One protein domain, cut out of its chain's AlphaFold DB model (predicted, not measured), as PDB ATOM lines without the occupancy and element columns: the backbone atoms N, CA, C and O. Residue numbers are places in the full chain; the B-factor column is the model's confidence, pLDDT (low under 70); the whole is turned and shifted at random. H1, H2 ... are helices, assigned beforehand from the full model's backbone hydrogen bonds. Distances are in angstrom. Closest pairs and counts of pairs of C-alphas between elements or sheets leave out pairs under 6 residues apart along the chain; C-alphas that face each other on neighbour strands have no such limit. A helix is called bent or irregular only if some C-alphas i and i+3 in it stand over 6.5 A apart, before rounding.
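AT A GLANCE: This is residues 219 to 350 of the 484 residues of the protein "Prim-Pol domain-containing protein" of Halorubrum ezzemoulense DSM 17463 (UniProt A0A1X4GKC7). A long helix, H3, runs through the middle of a rounded body of crossed helices, with H4, H6 and H2 packed around it at steep angles. H1 crosses H4 with its first turns, the short H7 sits by H3 and near H2, the tiny H5 lies at the edge near H3, H4 and H6, and the loop of residues 250 to 268 reaches away from the helices. The printed part has 132 residues with seven named helices, H1 to H7 in chain order, and no named strand; the class is all helix. It is compact, with a radius of gyration of the C-alphas of 13.8 A and spans of 39 by 30 by 27 A.

HOW THE PARTS SIT: H3, residues 269 to 287, is the hub and touches four helices. H4, residues 291 to 308, touches it at a steep tilt of 51 degrees, opposite ways; the closest C-alphas, of Phe 284 and Ala 294, are 4.9 A apart. H6, residues 325 to 337, touches H3 with residues 331 to 336 alone, at a steep tilt of 61 degrees, the same way; the closest C-alphas, of Ser 278 and Ala 335, are 4.8 A apart. H2, residues 239 to 249, touches residues 272 to 279 of H3 at a steep tilt of 57 degrees, opposite ways; the closest C-alphas, of Leu 245 and Ala 276, are 6.3 A apart. H7, residues 341 to 348, only just touches H3, with 3 pairs of C-alphas within 8 A, the closest those of Gly 282 and Trp 344 at 6.9 A. H1, residues 219 to 236, touches H4 with residues 220 to 225 alone, about perpendicular at 81 degrees; the closest C-alphas, of Ala 221 and Ala 300, are 4.8 A apart. H5, residues 319 to 323, is close to but not clearly touching H6, the closest C-alphas being those of Trp 320 and Leu 328 at 5.9 A. H1 and H6 are apart. Every O i to N i+4 pair is within hydrogen-bond range in H2, H3, H4, H5, H6 and H7; in H1 12 of 14 are.

IN THESE COORDINATES: H3 is 27.3 A long, H4 26.0 A, H1 23.9 A, H6 18.4 A, H2 15.4 A, H7 10.1 A and H5 6.0 A. H1 begins at C-alpha 219, (146.263, 158.711, 161.401), has a kink of 26 degrees near residue 228, and is only just irregular, with C-alphas 230 and 233 7.0 A apart. H7 ends at C-alpha 348, (164.958, 174.977, 152.445).

THE WHOLE: The two C-alphas farthest apart, of Val 219 and Asn 262, are 42.7 A apart. The printed part has no cut. The link from H2 to H3 is long, with 19 residues. The mean pLDDT of the printed part is 88.2, and residues 256 to 267 are under 70.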
ATOM      1  N   VAL A 219     145.543 159.634 162.295       94.94
ATOM      2  CA  VAL A 219     146.263 158.711 161.401       94.94
ATOM      3  C   VAL A 219     147.035 159.488 160.343       94.94
ATOM      4  O   VAL A 219     148.216 159.230 160.108       94.94
ATOM      5  N   ARG A 220     146.382 160.476 159.721       96.19
ATOM      6  CA  ARG A 220     147.040 161.343 158.740       96.19
ATOM      7  C   ARG A 220     148.144 162.157 159.407       96.19
ATOM      8  O   ARG A 220     149.255 162.211 158.901       96.19
ATOM      9  N   ALA A 221     147.864 162.788 160.540       94.75
ATOM     10  CA  ALA A 221     148.829 163.638 161.221       94.75
ATOM     11  C   ALA A 221     150.100 162.880 161.630       94.75
ATOM     12  O   ALA A 221     151.198 163.408 161.441       94.75
ATOM     13  N   GLU A 222     149.961 161.650 162.127       93.00
ATOM     14  CA  GLU A 222     151.080 160.754 162.426       93.00
ATOM     15  C   GLU A 222     151.868 160.402 161.159       93.00
ATOM     16  O   GLU A 222     153.078 160.624 161.121       93.00
ATOM     17  N   GLN A 223     151.190 159.942 160.101       97.19
ATOM     18  CA  GLN A 223     151.822 159.571 158.829       97.19
ATOM     19  C   GLN A 223     152.605 160.740 158.210       97.19
ATOM     20  O   GLN A 223     153.754 160.584 157.788       97.19
ATOM     21  N   GLU A 224     151.999 161.924 158.164       97.94
ATOM     22  CA  GLU A 224     152.615 163.107 157.569       97.94
ATOM     23  C   GLU A 224     153.763 163.653 158.430       97.94
ATOM     24  O   GLU A 224     154.764 164.142 157.900       97.94
ATOM     25  N   THR A 225     153.665 163.524 159.758       97.50
ATOM     26  CA  THR A 225     154.756 163.870 160.680       97.50
ATOM     27  C   THR A 225     155.926 162.894 160.542       97.50
ATOM     28  O   THR A 225     157.078 163.329 160.493       97.50
ATOM     29  N   GLU A 226     155.656 161.590 160.421       95.81
ATOM     30  CA  GLU A 226     156.680 160.567 160.181       95.81
ATOM     31  C   GLU A 226     157.405 160.818 158.857       95.81
ATOM     32  O   GLU A 226     158.637 160.827 158.822       95.81
ATOM     33  N   TRP A 227     156.668 161.106 157.780       98.00
ATOM     34  CA  TRP A 227     157.272 161.458 156.498       98.00
ATOM     35  C   TRP A 227     158.118 162.735 156.595       98.00
ATOM     36  O   TRP A 227     159.271 162.755 156.148       98.00
ATOM     37  N   LEU A 228     157.592 163.794 157.219       97.38
ATOM     38  CA  LEU A 228     158.316 165.053 157.369       97.38
ATOM     39  C   LEU A 228     159.637 164.843 158.126       97.38
ATOM     40  O   LEU A 228     160.696 165.267 157.660       97.38
ATOM     41  N   CYS A 229     159.584 164.197 159.292       95.00
ATOM     42  CA  CYS A 229     160.734 164.052 160.182       95.00
ATOM     43  C   CYS A 229     161.695 162.928 159.770       95.00
ATOM     44  O   CYS A 229     162.897 163.058 159.997       95.00
ATOM     45  N   GLY A 230     161.196 161.838 159.186       93.12
ATOM     46  CA  GLY A 230     161.985 160.663 158.807       93.12
ATOM     47  C   GLY A 230     162.531 160.712 157.380       93.12
ATOM     48  O   GLY A 230     163.572 160.117 157.096       93.12
ATOM     49  N   GLU A 231     161.867 161.438 156.480       93.88
ATOM     50  CA  GLU A 231     162.244 161.500 155.071       93.88
ATOM     51  C   GLU A 231     162.558 162.918 154.598       93.88
ATOM     52  O   GLU A 231     163.664 163.144 154.105       93.88
ATOM     53  N   PHE A 232     161.627 163.863 154.733       94.94
ATOM     54  CA  PHE A 232     161.792 165.172 154.104       94.94
ATOM     55  C   PHE A 232     162.952 165.969 154.712       94.94
ATOM     56  O   PHE A 232     163.912 166.324 154.023       94.94
ATOM     57  N   LEU A 233     162.883 166.227 156.020       92.69
ATOM     58  CA  LEU A 233     163.851 167.072 156.709       92.69
ATOM     59  C   LEU A 233     165.280 166.513 156.656       92.69
ATOM     60  O   LEU A 233     166.179 167.288 156.346       92.69
ATOM     61  N   PRO A 234     165.534 165.207 156.873       89.38
ATOM     62  CA  PRO A 234     166.898 164.680 156.833       89.38
ATOM     63  C   PRO A 234     167.513 164.609 155.430       89.38
ATOM     64  O   PRO A 234     168.736 164.605 155.310       89.38
ATOM     65  N   LYS A 235     166.699 164.482 154.370       86.75
ATOM     66  CA  LYS A 235     167.206 164.266 153.001       86.75
ATOM     67  C   LYS A 235     167.242 165.536 152.152       86.75
ATOM     68  O   LYS A 235     168.085 165.628 151.261       86.75
ATOM     69  N   TYR A 236     166.316 166.469 152.381       83.25
ATOM     70  CA  TYR A 236     166.078 167.600 151.478       83.25
ATOM     71  C   TYR A 236     166.245 168.970 152.139       83.25
ATOM     72  O   TYR A 236     166.566 169.928 151.435       83.25
ATOM     73  N   ALA A 237     166.041 169.084 153.456       85.19
ATOM     74  CA  ALA A 237     166.242 170.340 154.170       85.19
ATOM     75  C   ALA A 237     167.683 170.451 154.679       85.19
ATOM     76  O   ALA A 237     168.230 169.500 155.233       85.19
ATOM     77  N   GLY A 238     168.277 171.634 154.530       82.62
ATOM     78  CA  GLY A 238     169.544 171.939 155.179       82.62
ATOM     79  C   GLY A 238     169.383 171.987 156.701       82.62
ATOM     80  O   GLY A 238     168.294 172.254 157.223       82.62
ATOM     81  N   LYS A 239     170.465 171.722 157.431       83.38
ATOM     82  CA  LYS A 239     170.472 171.589 158.894       83.38
ATOM     83  C   LYS A 239     169.853 172.787 159.618       83.38
ATOM     84  O   LYS A 239     168.976 172.588 160.457       83.38
ATOM     85  N   ALA A 240     170.245 174.017 159.286       81.69
ATOM     86  CA  ALA A 240     169.688 175.213 159.918       81.69
ATOM     87  C   ALA A 240     168.178 175.349 159.685       81.69
ATOM     88  O   ALA A 240     167.441 175.723 160.600       81.69
ATOM     89  N   MET A 241     167.699 175.016 158.483       86.81
ATOM     90  CA  MET A 241     166.267 175.003 158.199       86.81
ATOM     91  C   MET A 241     165.542 173.913 158.994       86.81
ATOM     92  O   MET A 241     164.500 174.187 159.587       86.81
ATOM     93  N   ASN A 242     166.091 172.698 159.021       92.12
ATOM     94  CA  ASN A 242     165.537 171.567 159.761       92.12
ATOM     95  C   ASN A 242     165.379 171.904 161.253       92.12
ATOM     96  O   ASN A 242     164.269 171.871 161.788       92.12
ATOM     97  N   GLU A 243     166.469 172.330 161.894       91.94
ATOM     98  CA  GLU A 243     166.466 172.743 163.298       91.94
ATOM     99  C   GLU A 243     165.476 173.883 163.542       91.94
ATOM    100  O   GLU A 243     164.693 173.830 164.488       91.94
ATOM    101  N   SER A 244     165.453 174.888 162.660       91.00
ATOM    102  CA  SER A 244     164.571 176.036 162.829       91.00
ATOM    103  C   SER A 244     163.092 175.692 162.669       91.00
ATOM    104  O   SER A 244     162.277 176.267 163.386       91.00
ATOM    105  N   LEU A 245     162.713 174.829 161.721       94.69
ATOM    106  CA  LEU A 245     161.309 174.448 161.548       94.69
ATOM    107  C   LEU A 245     160.828 173.637 162.748       94.69
ATOM    108  O   LEU A 245     159.772 173.937 163.299       94.69
ATOM    109  N   LEU A 246     161.615 172.643 163.166       96.44
ATOM    110  CA  LEU A 246     161.272 171.805 164.311       96.44
ATOM    111  C   LEU A 246     161.199 172.611 165.605       96.44
ATOM    112  O   LEU A 246     160.290 172.377 166.397       96.44
ATOM    113  N   ASP A 247     162.103 173.571 165.806       95.25
ATOM    114  CA  ASP A 247     162.050 174.465 166.962       95.25
ATOM    115  C   ASP A 247     160.736 175.264 166.978       95.25
ATOM    116  O   ASP A 247     159.991 175.199 167.954       95.25
ATOM    117  N   ILE A 248     160.364 175.918 165.869       95.06
ATOM    118  CA  ILE A 248     159.106 176.690 165.775       95.06
ATOM    119  C   ILE A 248     157.872 175.802 166.003       95.06
ATOM    120  O   ILE A 248     156.926 176.204 166.696       95.06
ATOM    121  N   LEU A 249     157.857 174.596 165.429       96.44
ATOM    122  CA  LEU A 249     156.762 173.641 165.609       96.44
ATOM    123  C   LEU A 249     156.615 173.220 167.078       96.44
ATOM    124  O   LEU A 249     155.490 173.130 167.564       96.44
ATOM    125  N   LYS A 250     157.728 173.083 167.805       95.88
ATOM    126  CA  LYS A 250     157.770 172.709 169.228       95.88
ATOM    127  C   LYS A 250     157.599 173.869 170.212       95.88
ATOM    128  O   LYS A 250     157.781 173.673 171.407       95.88
ATOM    129  N   GLY A 251     157.261 175.074 169.749       92.88
ATOM    130  CA  GLY A 251     157.089 176.219 170.653       92.88
ATOM    131  C   GLY A 251     158.252 177.201 170.694       92.88
ATOM    132  O   GLY A 251     158.137 178.215 171.372       92.88
ATOM    133  N   GLY A 252     159.350 176.933 170.000       92.69
ATOM    134  CA  GLY A 252     160.521 177.799 169.941       92.69
ATOM    135  C   GLY A 252     160.400 178.960 168.954       92.69
ATOM    136  O   GLY A 252     159.320 179.303 168.463       92.69
ATOM    137  N   PHE A 253     161.542 179.579 168.672       87.44
ATOM    138  CA  PHE A 253     161.654 180.792 167.852       87.44
ATOM    139  C   PHE A 253     162.236 180.526 166.461       87.44
ATOM    140  O   PHE A 253     162.091 181.349 165.553       87.44
ATOM    141  N   GLY A 254     162.893 179.382 166.291       86.56
ATOM    142  CA  GLY A 254     163.756 179.109 165.161       86.56
ATOM    143  C   GLY A 254     165.046 179.930 165.194       86.56
ATOM    144  O   GLY A 254     165.312 180.708 166.111       86.56
ATOM    145  N   HIS A 255     165.857 179.768 164.150       74.38
ATOM    146  CA  HIS A 255     167.157 180.444 164.013       74.38
ATOM    147  C   HIS A 255     167.085 181.797 163.300       74.38
ATOM    148  O   HIS A 255     168.098 182.479 163.163       74.38
ATOM    149  N   PHE A 256     165.907 182.174 162.814       63.78
ATOM    150  CA  PHE A 256     165.703 183.396 162.049       63.78
ATOM    151  C   PHE A 256     165.412 184.576 162.980       63.78
ATOM    152  O   PHE A 256     164.641 184.450 163.932       63.78
ATOM    153  N   ASP A 257     165.965 185.744 162.650       54.78
ATOM    154  CA  ASP A 257     165.695 187.010 163.334       54.78
ATOM    155  C   ASP A 257     164.272 187.517 163.024       54.78
ATOM    156  O   ASP A 257     164.061 188.535 162.372       54.78
ATOM    157  N   TRP A 258     163.251 186.795 163.495       53.00
ATOM    158  CA  TRP A 258     161.846 187.225 163.469       53.00
ATOM    159  C   TRP A 258     161.519 188.237 164.571       53.00
ATOM    160  O   TRP A 258     160.355 188.597 164.759       53.00
ATOM    161  N   ARG A 259     162.535 188.700 165.305       47.22
ATOM    162  CA  ARG A 259     162.387 189.747 166.308       47.22
ATOM    163  C   ARG A 259     162.027 191.052 165.595       47.22
ATOM    164  O   ARG A 259     162.741 191.448 164.670       47.22
ATOM    165  N   PRO A 260     160.950 191.744 165.998       42.09
ATOM    166  CA  PRO A 260     160.816 193.156 165.685       42.09
ATOM    167  C   PRO A 260     162.108 193.855 166.114       42.09
ATOM    168  O   PRO A 260     162.639 193.583 167.193       42.09
ATOM    169  N   SER A 261     162.653 194.707 165.248       46.25
ATOM    170  CA  SER A 261     163.859 195.476 165.540       46.25
ATOM    171  C   SER A 261     163.734 196.150 166.915       46.25
ATOM    172  O   SER A 261     162.865 196.998 167.098       46.25
ATOM    173  N   ASN A 262     164.622 195.762 167.834       41.09
ATOM    174  CA  ASN A 262     164.923 196.348 169.151       41.09
ATOM    175  C   ASN A 262     164.136 195.906 170.398       41.09
ATOM    176  O   ASN A 262     164.550 196.308 171.482       41.09
ATOM    177  N   ASP A 263     163.120 195.043 170.319       48.69
ATOM    178  CA  ASP A 263     162.481 194.506 171.536       48.69
ATOM    179  C   ASP A 263     162.682 192.991 171.646       48.69
ATOM    180  O   ASP A 263     162.087 192.190 170.927       48.69
ATOM    181  N   SER A 264     163.570 192.581 172.553       48.66
ATOM    182  CA  SER A 264     163.878 191.170 172.797       48.66
ATOM    183  C   SER A 264     162.736 190.396 173.462       48.66
ATOM    184  O   SER A 264     162.863 189.180 173.604       48.66
ATOM    185  N   SER A 265     161.669 191.075 173.901       54.66
ATOM    186  CA  SER A 265     160.591 190.481 174.697       54.66
ATOM    187  C   SER A 265     159.306 190.180 173.914       54.66
ATOM    188  O   SER A 265     158.536 189.319 174.343       54.66
ATOM    189  N   SER A 266     159.072 190.802 172.751       58.75
ATOM    190  CA  SER A 266     157.821 190.642 172.000       58.75
ATOM    191  C   SER A 266     157.976 189.724 170.779       58.75
ATOM    192  O   SER A 266     158.535 190.074 169.739       58.75
ATOM    193  N   LEU A 267     157.454 188.499 170.905       65.88
ATOM    194  CA  LEU A 267     157.406 187.527 169.815       65.88
ATOM    195  C   LEU A 267     156.192 187.761 168.908       65.88
ATOM    196  O   LEU A 267     155.045 187.636 169.349       65.88
ATOM    197  N   ASP A 268     156.420 187.971 167.609       81.44
ATOM    198  CA  ASP A 268     155.338 187.947 166.619       81.44
ATOM    199  C   ASP A 268     154.908 186.501 166.305       81.44
ATOM    200  O   ASP A 268     155.296 185.881 165.309       81.44
ATOM    201  N   ARG A 269     154.062 185.959 167.187       85.81
ATOM    202  CA  ARG A 269     153.490 184.605 167.082       85.81
ATOM    203  C   ARG A 269     152.715 184.371 165.782       85.81
ATOM    204  O   ARG A 269     152.621 183.233 165.331       85.81
ATOM    205  N   SER A 270     152.143 185.415 165.179       87.38
ATOM    206  CA  SER A 270     151.425 185.277 163.906       87.38
ATOM    207  C   SER A 270     152.393 185.005 162.765       87.38
ATOM    208  O   SER A 270     152.177 184.072 161.993       87.38
ATOM    209  N   ARG A 271     153.492 185.761 162.689       87.69
ATOM    210  CA  ARG A 271     154.503 185.561 161.644       87.69
ATOM    211  C   ARG A 271     155.201 184.212 161.761       87.69
ATOM    212  O   ARG A 271     155.436 183.587 160.732       87.69
ATOM    213  N   LEU A 272     155.463 183.732 162.980       91.31
ATOM    214  CA  LEU A 272     155.994 182.380 163.187       91.31
ATOM    215  C   LEU A 272     155.058 181.292 162.653       91.31
ATOM    216  O   LEU A 272     155.517 180.378 161.971       91.31
ATOM    217  N   ASN A 273     153.753 181.394 162.925       94.62
ATOM    218  CA  ASN A 273     152.791 180.410 162.429       94.62
ATOM    219  C   ASN A 273     152.690 180.436 160.899       94.62
ATOM    220  O   ASN A 273     152.728 179.373 160.285       94.62
ATOM    221  N   ILE A 274     152.616 181.626 160.284       94.25
ATOM    222  CA  ILE A 274     152.626 181.777 158.817       94.25
ATOM    223  C   ILE A 274     153.895 181.147 158.239       94.25
ATOM    224  O   ILE A 274     153.831 180.405 157.263       94.25
ATOM    225  N   TYR A 275     155.050 181.404 158.859       93.12
ATOM    226  CA  TYR A 275     156.317 180.833 158.425       93.12
ATOM    227  C   TYR A 275     156.308 179.302 158.481       93.12
ATOM    228  O   TYR A 275     156.606 178.659 157.478       93.12
ATOM    229  N   ALA A 276     155.946 178.717 159.626       96.25
ATOM    230  CA  ALA A 276     155.898 177.267 159.791       96.25
ATOM    231  C   ALA A 276     154.945 176.613 158.782       96.25
ATOM    232  O   ALA A 276     155.331 175.653 158.118       96.25
ATOM    233  N   LEU A 277     153.742 177.169 158.614       98.12
ATOM    234  CA  LEU A 277     152.754 176.669 157.656       98.12
ATOM    235  C   LEU A 277     153.237 176.797 156.209       98.12
ATOM    236  O   LEU A 277     153.119 175.840 155.455       98.12
ATOM    237  N   SER A 278     153.862 177.915 155.834       96.50
ATOM    238  CA  SER A 278     154.440 178.106 154.495       96.50
ATOM    239  C   SER A 278     155.567 177.103 154.210       96.50
ATOM    240  O   SER A 278     155.687 176.581 153.100       96.50
ATOM    241  N   MET A 279     156.378 176.780 155.225       95.94
ATOM    242  CA  MET A 279     157.442 175.785 155.094       95.94
ATOM    243  C   MET A 279     156.897 174.365 154.936       95.94
ATOM    244  O   MET A 279     157.378 173.647 154.059       95.94
ATOM    245  N   LEU A 280     155.897 173.989 155.739       98.25
ATOM    246  CA  LEU A 280     155.204 172.702 155.636       98.25
ATOM    247  C   LEU A 280     154.481 172.562 154.293       98.25
ATOM    248  O   LEU A 280     154.652 171.556 153.613       98.25
ATOM    249  N   TYR A 281     153.740 173.591 153.880       98.44
ATOM    250  CA  TYR A 281     153.053 173.633 152.593       98.44
ATOM    251  C   TYR A 281     154.026 173.375 151.443       98.44
ATOM    252  O   TYR A 281     153.820 172.461 150.649       98.44
ATOM    253  N   GLY A 282     155.145 174.105 151.397       96.75
ATOM    254  CA  GLY A 282     156.160 173.888 150.369       96.75
ATOM    255  C   GLY A 282     156.767 172.483 150.388       96.75
ATOM    256  O   GLY A 282     157.040 171.938 149.321       96.75
ATOM    257  N   ALA A 283     156.929 171.864 151.565       97.19
ATOM    258  CA  ALA A 283     157.449 170.499 151.675       97.19
ATOM    259  C   ALA A 283     156.515 169.486 150.999       97.19
ATOM    260  O   ALA A 283     156.969 168.664 150.202       97.19
ATOM    261  N   PHE A 284     155.210 169.591 151.251       98.44
ATOM    262  CA  PHE A 284     154.206 168.729 150.625       98.44
ATOM    263  C   PHE A 284     154.029 169.023 149.130       98.44
ATOM    264  O   PHE A 284     153.908 168.100 148.327       98.44
ATOM    265  N   ARG A 285     154.148 170.287 148.713       97.44
ATOM    266  CA  ARG A 285     154.201 170.644 147.286       97.44
ATOM    267  C   ARG A 285     155.396 170.016 146.574       97.44
ATOM    268  O   ARG A 285     155.254 169.528 145.459       97.44
ATOM    269  N   GLU A 286     156.566 169.997 147.210       93.88
ATOM    270  CA  GLU A 286     157.772 169.370 146.650       93.88
ATOM    271  C   GLU A 286     157.673 167.836 146.623       93.88
ATOM    272  O   GLU A 286     158.248 167.203 145.738       93.88
ATOM    273  N   ARG A 287     156.891 167.230 147.530       96.50
ATOM    274  CA  ARG A 287     156.533 165.803 147.462       96.50
ATOM    275  C   ARG A 287     155.705 165.458 146.218       96.50
ATOM    276  O   ARG A 287     155.770 164.320 145.751       96.50
ATOM    277  N   GLY A 288     154.981 166.432 145.668       96.69
ATOM    278  CA  GLY A 288     154.097 166.273 144.514       96.69
ATOM    279  C   GLY A 288     152.609 166.347 144.853       96.69
ATOM    280  O   GLY A 288     151.792 166.057 143.980       96.69
ATOM    281  N   ASP A 289     152.256 166.732 146.081       97.88
ATOM    282  CA  ASP A 289     150.868 166.949 146.478       97.88
ATOM    283  C   ASP A 289     150.292 168.168 145.729       97.88
ATOM    284  O   ASP A 289     150.979 169.172 145.482       97.88
ATOM    285  N   ASP A 290     149.009 168.100 145.372       98.00
ATOM    286  CA  ASP A 290     148.293 169.263 144.846       98.00
ATOM    287  C   ASP A 290     148.054 170.325 145.941       98.00
ATOM    288  O   ASP A 290     148.546 170.210 147.063       98.00
ATOM    289  N   GLU A 291     147.420 171.450 145.592       96.38
ATOM    290  CA  GLU A 291     147.310 172.601 146.507       96.38
ATOM    291  C   GLU A 291     146.474 172.261 147.735       96.38
ATOM    292  O   GLU A 291     146.897 172.532 148.860       96.38
ATOM    293  N   ASP A 292     145.339 171.603 147.513       96.62
ATOM    294  CA  ASP A 292     144.411 171.225 148.568       96.62
ATOM    295  C   ASP A 292     145.016 170.148 149.471       96.62
ATOM    296  O   ASP A 292     144.914 170.235 150.696       96.62
ATOM    297  N   GLU A 293     145.674 169.133 148.910       98.06
ATOM    298  CA  GLU A 293     146.280 168.063 149.703       98.06
ATOM    299  C   GLU A 293     147.507 168.573 150.482       98.06
ATOM    300  O   GLU A 293     147.628 168.301 151.679       98.06
ATOM    301  N   ALA A 294     148.355 169.418 149.877       98.25
ATOM    302  CA  ALA A 294     149.476 170.053 150.576       98.25
ATOM    303  C   ALA A 294     149.004 170.941 151.736       98.25
ATOM    304  O   ALA A 294     149.601 170.923 152.817       98.25
ATOM    305  N   ARG A 295     147.907 171.685 151.540       98.19
ATOM    306  CA  ARG A 295     147.242 172.466 152.589       98.19
ATOM    307  C   ARG A 295     146.770 171.578 153.734       98.19
ATOM    308  O   ARG A 295     147.071 171.855 154.899       98.19
ATOM    309  N   HIS A 296     146.041 170.509 153.421       97.62
ATOM    310  CA  HIS A 296     145.524 169.582 154.426       97.62
ATOM    311  C   HIS A 296     146.649 168.928 155.235       97.62
ATOM    312  O   HIS A 296     146.551 168.872 156.464       97.62
ATOM    313  N   ASN A 297     147.723 168.492 154.575       98.38
ATOM    314  CA  ASN A 297     148.861 167.834 155.218       98.38
ATOM    315  C   ASN A 297     149.682 168.813 156.070       98.38
ATOM    316  O   ASN A 297     150.030 168.498 157.211       98.38
ATOM    317  N   ALA A 298     149.893 170.045 155.590       98.44
ATOM    318  CA  ALA A 298     150.537 171.103 156.368       98.44
ATOM    319  C   ALA A 298     149.763 171.419 157.656       98.44
ATOM    320  O   ALA A 298     150.349 171.478 158.741       98.44
ATOM    321  N   LEU A 299     148.439 171.565 157.558       98.25
ATOM    322  CA  LEU A 299     147.577 171.778 158.718       98.25
ATOM    323  C   LEU A 299     147.599 170.580 159.673       98.25
ATOM    324  O   LEU A 299     147.696 170.788 160.880       98.25
ATOM    325  N   ALA A 300     147.530 169.344 159.170       97.94
ATOM    326  CA  ALA A 300     147.539 168.142 160.006       97.94
ATOM    327  C   ALA A 300     148.799 168.072 160.885       97.94
ATOM    328  O   ALA A 300     148.689 167.948 162.107       97.94
ATOM    329  N   VAL A 301     149.977 168.262 160.283       98.31
ATOM    330  CA  VAL A 301     151.261 168.268 160.999       98.31
ATOM    331  C   VAL A 301     151.342 169.436 161.976       98.31
ATOM    332  O   VAL A 301     151.678 169.247 163.145       98.31
ATOM    333  N   PHE A 302     150.998 170.652 161.537       98.38
ATOM    334  CA  PHE A 302     151.063 171.835 162.397       98.38
ATOM    335  C   PHE A 302     150.183 171.689 163.644       98.38
ATOM    336  O   PHE A 302     150.605 172.024 164.756       98.38
ATOM    337  N   LYS A 303     148.965 171.167 163.465       97.81
ATOM    338  CA  LYS A 303     148.034 170.889 164.560       97.81
ATOM    339  C   LYS A 303     148.584 169.840 165.515       97.81
ATOM    340  O   LYS A 303     148.495 170.054 166.721       97.81
ATOM    341  N   ASN A 304     149.167 168.758 164.994       97.44
ATOM    342  CA  ASN A 304     149.763 167.704 165.813       97.44
ATOM    343  C   ASN A 304     150.845 168.262 166.741       97.44
ATOM    344  O   ASN A 304     150.739 168.158 167.960       97.44
ATOM    345  N   PHE A 305     151.809 168.993 166.175       97.44
ATOM    346  CA  PHE A 305     152.877 169.619 166.955       97.44
ATOM    347  C   PHE A 305     152.358 170.622 167.989       97.44
ATOM    348  O   PHE A 305     152.873 170.662 169.105       97.44
ATOM    349  N   CYS A 306     151.343 171.422 167.648       96.12
ATOM    350  CA  CYS A 306     150.758 172.368 168.597       96.12
ATOM    351  C   CYS A 306     150.010 171.677 169.745       96.12
ATOM    352  O   CYS A 306     149.988 172.230 170.838       96.12
ATOM    353  N   LEU A 307     149.389 170.517 169.511       93.62
ATOM    354  CA  LEU A 307     148.730 169.735 170.563       93.62
ATOM    355  C   LEU A 307     149.749 169.026 171.463       93.62
ATOM    356  O   LEU A 307     149.566 168.997 172.673       93.62
ATOM    357  N   GLU A 308     150.842 168.512 170.898       93.12
ATOM    358  CA  GLU A 308     151.946 167.930 171.675       93.12
ATOM    359  C   GLU A 308     152.723 168.988 172.480       93.12
ATOM    360  O   GLU A 308     153.230 168.703 173.563       93.12
ATOM    361  N   ASN A 309     152.804 170.219 171.962       95.06
ATOM    362  CA  ASN A 309     153.554 171.334 172.541       95.06
ATOM    363  C   ASN A 309     152.624 172.539 172.743       95.06
ATOM    364  O   ASN A 309     152.737 173.563 172.065       95.06
ATOM    365  N   GLU A 310     151.675 172.410 173.678       92.25
ATOM    366  CA  GLU A 310     150.616 173.411 173.900       92.25
ATOM    367  C   GLU A 310     151.124 174.807 174.291       92.25
ATOM    368  O   GLU A 310     150.405 175.801 174.132       92.25
ATOM    369  N   TRP A 311     152.353 174.887 174.797       90.12
ATOM    370  CA  TRP A 311     152.977 176.097 175.316       90.12
ATOM    371  C   TRP A 311     154.250 176.396 174.533       90.12
ATOM    372  O   TRP A 311     155.029 175.498 174.225       90.12
ATOM    373  N   ASP A 312     154.450 177.665 174.191       89.88
ATOM    374  CA  ASP A 312     155.699 178.132 173.605       89.88
ATOM    375  C   ASP A 312     156.788 178.325 174.675       89.88
ATOM    376  O   ASP A 312     156.532 178.277 175.881       89.88
ATOM    377  N   VAL A 313     158.027 178.556 174.239       85.75
ATOM    378  CA  VAL A 313     159.187 178.731 175.133       85.75
ATOM    379  C   VAL A 313     159.086 179.968 176.035       85.75
ATOM    380  O   VAL A 313     159.865 180.098 176.976       85.75
ATOM    381  N   THR A 314     158.133 180.871 175.777       83.31
ATOM    382  CA  THR A 314     157.837 182.027 176.640       83.31
ATOM    383  C   THR A 314     156.763 181.728 177.688       83.31
ATOM    384  O   THR A 314     156.416 182.604 178.474       83.31
ATOM    385  N   GLY A 315     156.232 180.501 177.717       84.38
ATOM    386  CA  GLY A 315     155.148 180.096 178.612       84.38
ATOM    387  C   GLY A 315     153.764 180.540 178.141       84.38
ATOM    388  O   GLY A 315     152.796 180.407 178.887       84.38
ATOM    389  N   ASN A 316     153.635 181.051 176.914       84.88
ATOM    390  CA  ASN A 316     152.346 181.414 176.342       84.88
ATOM    391  C   ASN A 316     151.725 180.215 175.625       84.88
ATOM    392  O   ASN A 316     152.400 179.466 174.919       84.88
ATOM    393  N   ARG A 317     150.406 180.044 175.751       87.81
ATOM    394  CA  ARG A 317     149.701 179.000 174.998       87.81
ATOM    395  C   ARG A 317     149.792 179.292 173.495       87.81
ATOM    396  O   ARG A 317     149.715 180.456 173.077       87.81
ATOM    397  N   ARG A 318     149.939 178.247 172.673       90.81
ATOM    398  CA  ARG A 318     150.023 178.375 171.207       90.81
ATOM    399  C   ARG A 318     148.818 179.157 170.683       90.81
ATOM    400  O   ARG A 318     147.673 178.825 170.976       90.81
ATOM    401  N   LYS A 319     149.069 180.179 169.857       89.94
ATOM    402  CA  LYS A 319     148.050 181.163 169.445       89.94
ATOM    403  C   LYS A 319     146.810 180.536 168.791       89.94
ATOM    404  O   LYS A 319     145.708 181.006 169.048       89.94
ATOM    405  N   TRP A 320     146.967 179.456 168.018       93.38
ATOM    406  CA  TRP A 320     145.838 178.694 167.460       93.38
ATOM    407  C   TRP A 320     144.970 178.036 168.540       93.38
ATOM    408  O   TRP A 320     143.751 178.152 168.481       93.38
ATOM    409  N   LEU A 321     145.574 177.442 169.575       90.06
ATOM    410  CA  LEU A 321     144.832 176.847 170.693       90.06
ATOM    411  C   LEU A 321     144.044 177.888 171.505       90.06
ATOM    412  O   LEU A 321     143.118 177.535 172.230       90.06
ATOM    413  N   THR A 322     144.417 179.165 171.404       86.94
ATOM    414  CA  THR A 322     143.692 180.282 172.025       86.94
ATOM    415  C   THR A 322     142.651 180.899 171.089       86.94
ATOM    416  O   THR A 322     141.593 181.306 171.550       86.94
ATOM    417  N   LYS A 323     142.952 181.018 169.790       84.19
ATOM    418  CA  LYS A 323     142.130 181.759 168.815       84.19
ATOM    419  C   LYS A 323     141.196 180.879 167.971       84.19
ATOM    420  O   LYS A 323     140.349 181.427 167.278       84.19
ATOM    421  N   GLY A 324     141.314 179.554 168.045       91.38
ATOM    422  CA  GLY A 324     140.408 178.611 167.383       91.38
ATOM    423  C   GLY A 324     140.723 178.348 165.907       91.38
ATOM    424  O   GLY A 324     141.712 178.839 165.357       91.38
ATOM    425  N   GLU A 325     139.881 177.530 165.271       92.94
ATOM    426  CA  GLU A 325     140.117 177.006 163.919       92.94
ATOM    427  C   GLU A 325     140.149 178.096 162.837       92.94
ATOM    428  O   GLU A 325     141.055 178.074 162.005       92.94
ATOM    429  N   GLN A 326     139.252 179.089 162.888       87.94
ATOM    430  CA  GLN A 326     139.229 180.192 161.919       87.94
ATOM    431  C   GLN A 326     140.571 180.924 161.835       87.94
ATOM    432  O   GLN A 326     141.053 181.229 160.747       87.94
ATOM    433  N   TYR A 327     141.213 181.185 162.981       92.81
ATOM    434  CA  TYR A 327     142.535 181.809 162.998       92.81
ATOM    435  C   TYR A 327     143.549 180.972 162.222       92.81
ATOM    436  O   TYR A 327     144.341 181.524 161.459       92.81
ATOM    437  N   LEU A 328     143.541 179.652 162.414       95.81
ATOM    438  CA  LEU A 328     144.476 178.772 161.726       95.81
ATOM    439  C   LEU A 328     144.199 178.721 160.224       95.81
ATOM    440  O   LEU A 328     145.155 178.789 159.460       95.81
ATOM    441  N   GLN A 329     142.929 178.677 159.812       94.94
ATOM    442  CA  GLN A 329     142.558 178.726 158.395       94.94
ATOM    443  C   GLN A 329     143.012 180.037 157.745       94.94
ATOM    444  O   GLN A 329     143.763 179.988 156.780       94.94
ATOM    445  N   ASN A 330     142.720 181.190 158.356       91.19
ATOM    446  CA  ASN A 330     143.183 182.491 157.855       91.19
ATOM    447  C   ASN A 330     144.721 182.587 157.806       91.19
ATOM    448  O   ASN A 330     145.300 183.224 156.925       91.19
ATOM    449  N   THR A 331     145.406 181.972 158.778       95.88
ATOM    450  CA  THR A 331     146.875 181.916 158.808       95.88
ATOM    451  C   THR A 331     147.411 181.045 157.669       95.88
ATOM    452  O   THR A 331     148.429 181.392 157.076       95.88
ATOM    453  N   MET A 332     146.728 179.944 157.348       97.75
ATOM    454  CA  MET A 332     147.058 179.077 156.218       97.75
ATOM    455  C   MET A 332     146.805 179.773 154.879       97.75
ATOM    456  O   MET A 332     147.694 179.764 154.037       97.75
ATOM    457  N   ASP A 333     145.673 180.467 154.726       91.62
ATOM    458  CA  ASP A 333     145.375 181.285 153.539       91.62
ATOM    459  C   ASP A 333     146.484 182.313 153.300       91.62
ATOM    460  O   ASP A 333     147.025 182.426 152.203       91.62
ATOM    461  N   SER A 334     146.907 182.997 154.368       91.38
ATOM    462  CA  SER A 334     148.025 183.943 154.305       91.38
ATOM    463  C   SER A 334     149.346 183.262 153.932       91.38
ATOM    464  O   SER A 334     150.177 183.860 153.252       91.38
ATOM    465  N   ALA A 335     149.579 182.034 154.406       94.50
ATOM    466  CA  ALA A 335     150.790 181.276 154.109       94.50
ATOM    467  C   ALA A 335     150.844 180.818 152.645       94.50
ATOM    468  O   ALA A 335     151.930 180.838 152.064       94.50
ATOM    469  N   GLU A 336     149.701 180.444 152.063       94.38
ATOM    470  CA  GLU A 336     149.539 180.092 150.647       94.38
ATOM    471  C   GLU A 336     149.658 181.315 149.743       94.38
ATOM    472  O   GLU A 336     150.454 181.304 148.808       94.38
ATOM    473  N   GLU A 337     148.948 182.402 150.055       90.94
ATOM    474  CA  GLU A 337     148.999 183.651 149.284       90.94
ATOM    475  C   GLU A 337     150.426 184.220 149.228       90.94
ATOM    476  O   GLU A 337     150.879 184.724 148.201       90.94
ATOM    477  N   GLN A 338     151.171 184.105 150.332       89.12
ATOM    478  CA  GLN A 338     152.558 184.568 150.425       89.12
ATOM    479  C   GLN A 338     153.581 183.517 149.977       89.12
ATOM    480  O   GLN A 338     154.791 183.789 150.013       89.12
ATOM    481  N   PHE A 339     153.144 182.316 149.589       92.69
ATOM    482  CA  PHE A 339     154.048 181.249 149.195       92.69
ATOM    483  C   PHE A 339     154.735 181.596 147.874       92.69
ATOM    484  O   PHE A 339     154.125 181.694 146.813       92.69
ATOM    485  N   ASN A 340     156.056 181.727 147.935       88.62
ATOM    486  CA  ASN A 340     156.901 181.869 146.762       88.62
ATOM    487  C   ASN A 340     157.866 180.683 146.723       88.62
ATOM    488  O   ASN A 340     158.729 180.555 147.597       88.62
ATOM    489  N   ARG A 341     157.713 179.819 145.713       86.75
ATOM    490  CA  ARG A 341     158.478 178.569 145.596       86.75
ATOM    491  C   ARG A 341     159.988 178.802 145.560       86.75
ATOM    492  O   ARG A 341     160.725 178.051 146.190       86.75
ATOM    493  N   GLU A 342     160.455 179.832 144.863       77.25
ATOM    494  CA  GLU A 342     161.887 180.136 144.748       77.25
ATOM    495  C   GLU A 342     162.471 180.553 146.099       77.25
ATOM    496  O   GLU A 342     163.446 179.971 146.578       77.25
ATOM    497  N   ARG A 343     161.804 181.490 146.781       76.75
ATOM    498  CA  ARG A 343     162.186 181.936 148.125       76.75
ATOM    499  C   ARG A 343     162.114 180.807 149.152       76.75
ATOM    500  O   ARG A 343     162.918 180.754 150.084       76.75
ATOM    501  N   TRP A 344     161.146 179.908 149.004       89.00
ATOM    502  CA  TRP A 344     161.031 178.719 149.838       89.00
ATOM    503  C   TRP A 344     162.200 177.754 149.603       89.00
ATOM    504  O   TRP A 344     162.843 177.360 150.573       89.00
ATOM    505  N   LEU A 345     162.559 177.454 148.348       80.25
ATOM    506  CA  LEU A 345     163.714 176.608 148.009       80.25
ATOM    507  C   LEU A 345     165.032 177.185 148.545       80.25
ATOM    508  O   LEU A 345     165.878 176.433 149.031       80.25
ATOM    509  N   GLN A 346     165.206 178.509 148.502       74.56
ATOM    510  CA  GLN A 346     166.366 179.179 149.102       74.56
ATOM    511  C   GLN A 346     166.466 178.900 150.603       74.56
ATOM    512  O   GLN A 346     167.534 178.552 151.101       74.56
ATOM    513  N   ARG A 347     165.352 179.047 151.329       82.44
ATOM    514  CA  ARG A 347     165.296 178.780 152.773       82.44
ATOM    515  C   ARG A 347     165.499 177.304 153.075       82.44
ATOM    516  O   ARG A 347     166.250 176.989 153.989       82.44
ATOM    517  N   LEU A 348     164.874 176.425 152.289       84.25
ATOM    518  CA  LEU A 348     164.958 174.977 152.445       84.25
ATOM    519  C   LEU A 348     166.408 174.498 152.465       84.25
ATOM    520  O   LEU A 348     166.771 173.669 153.290       84.25
ATOM    521  N   ARG A 349     167.237 175.041 151.573       77.69
ATOM    522  CA  ARG A 349     168.627 174.620 151.376       77.69
ATOM    523  C   ARG A 349     169.613 175.224 152.391       77.69
ATOM    524  O   ARG A 349     170.810 174.979 152.263       77.69
ATOM    525  N   LYS A 350     169.162 176.026 153.366       72.81
ATOM    526  CA  LYS A 350     170.057 176.637 154.364       72.81
ATOM    527  C   LYS A 350     170.619 175.586 155.321       72.81
ATOM    528  O   LYS A 350     169.892 175.058 156.162       72.81
TER     529      LYS A 350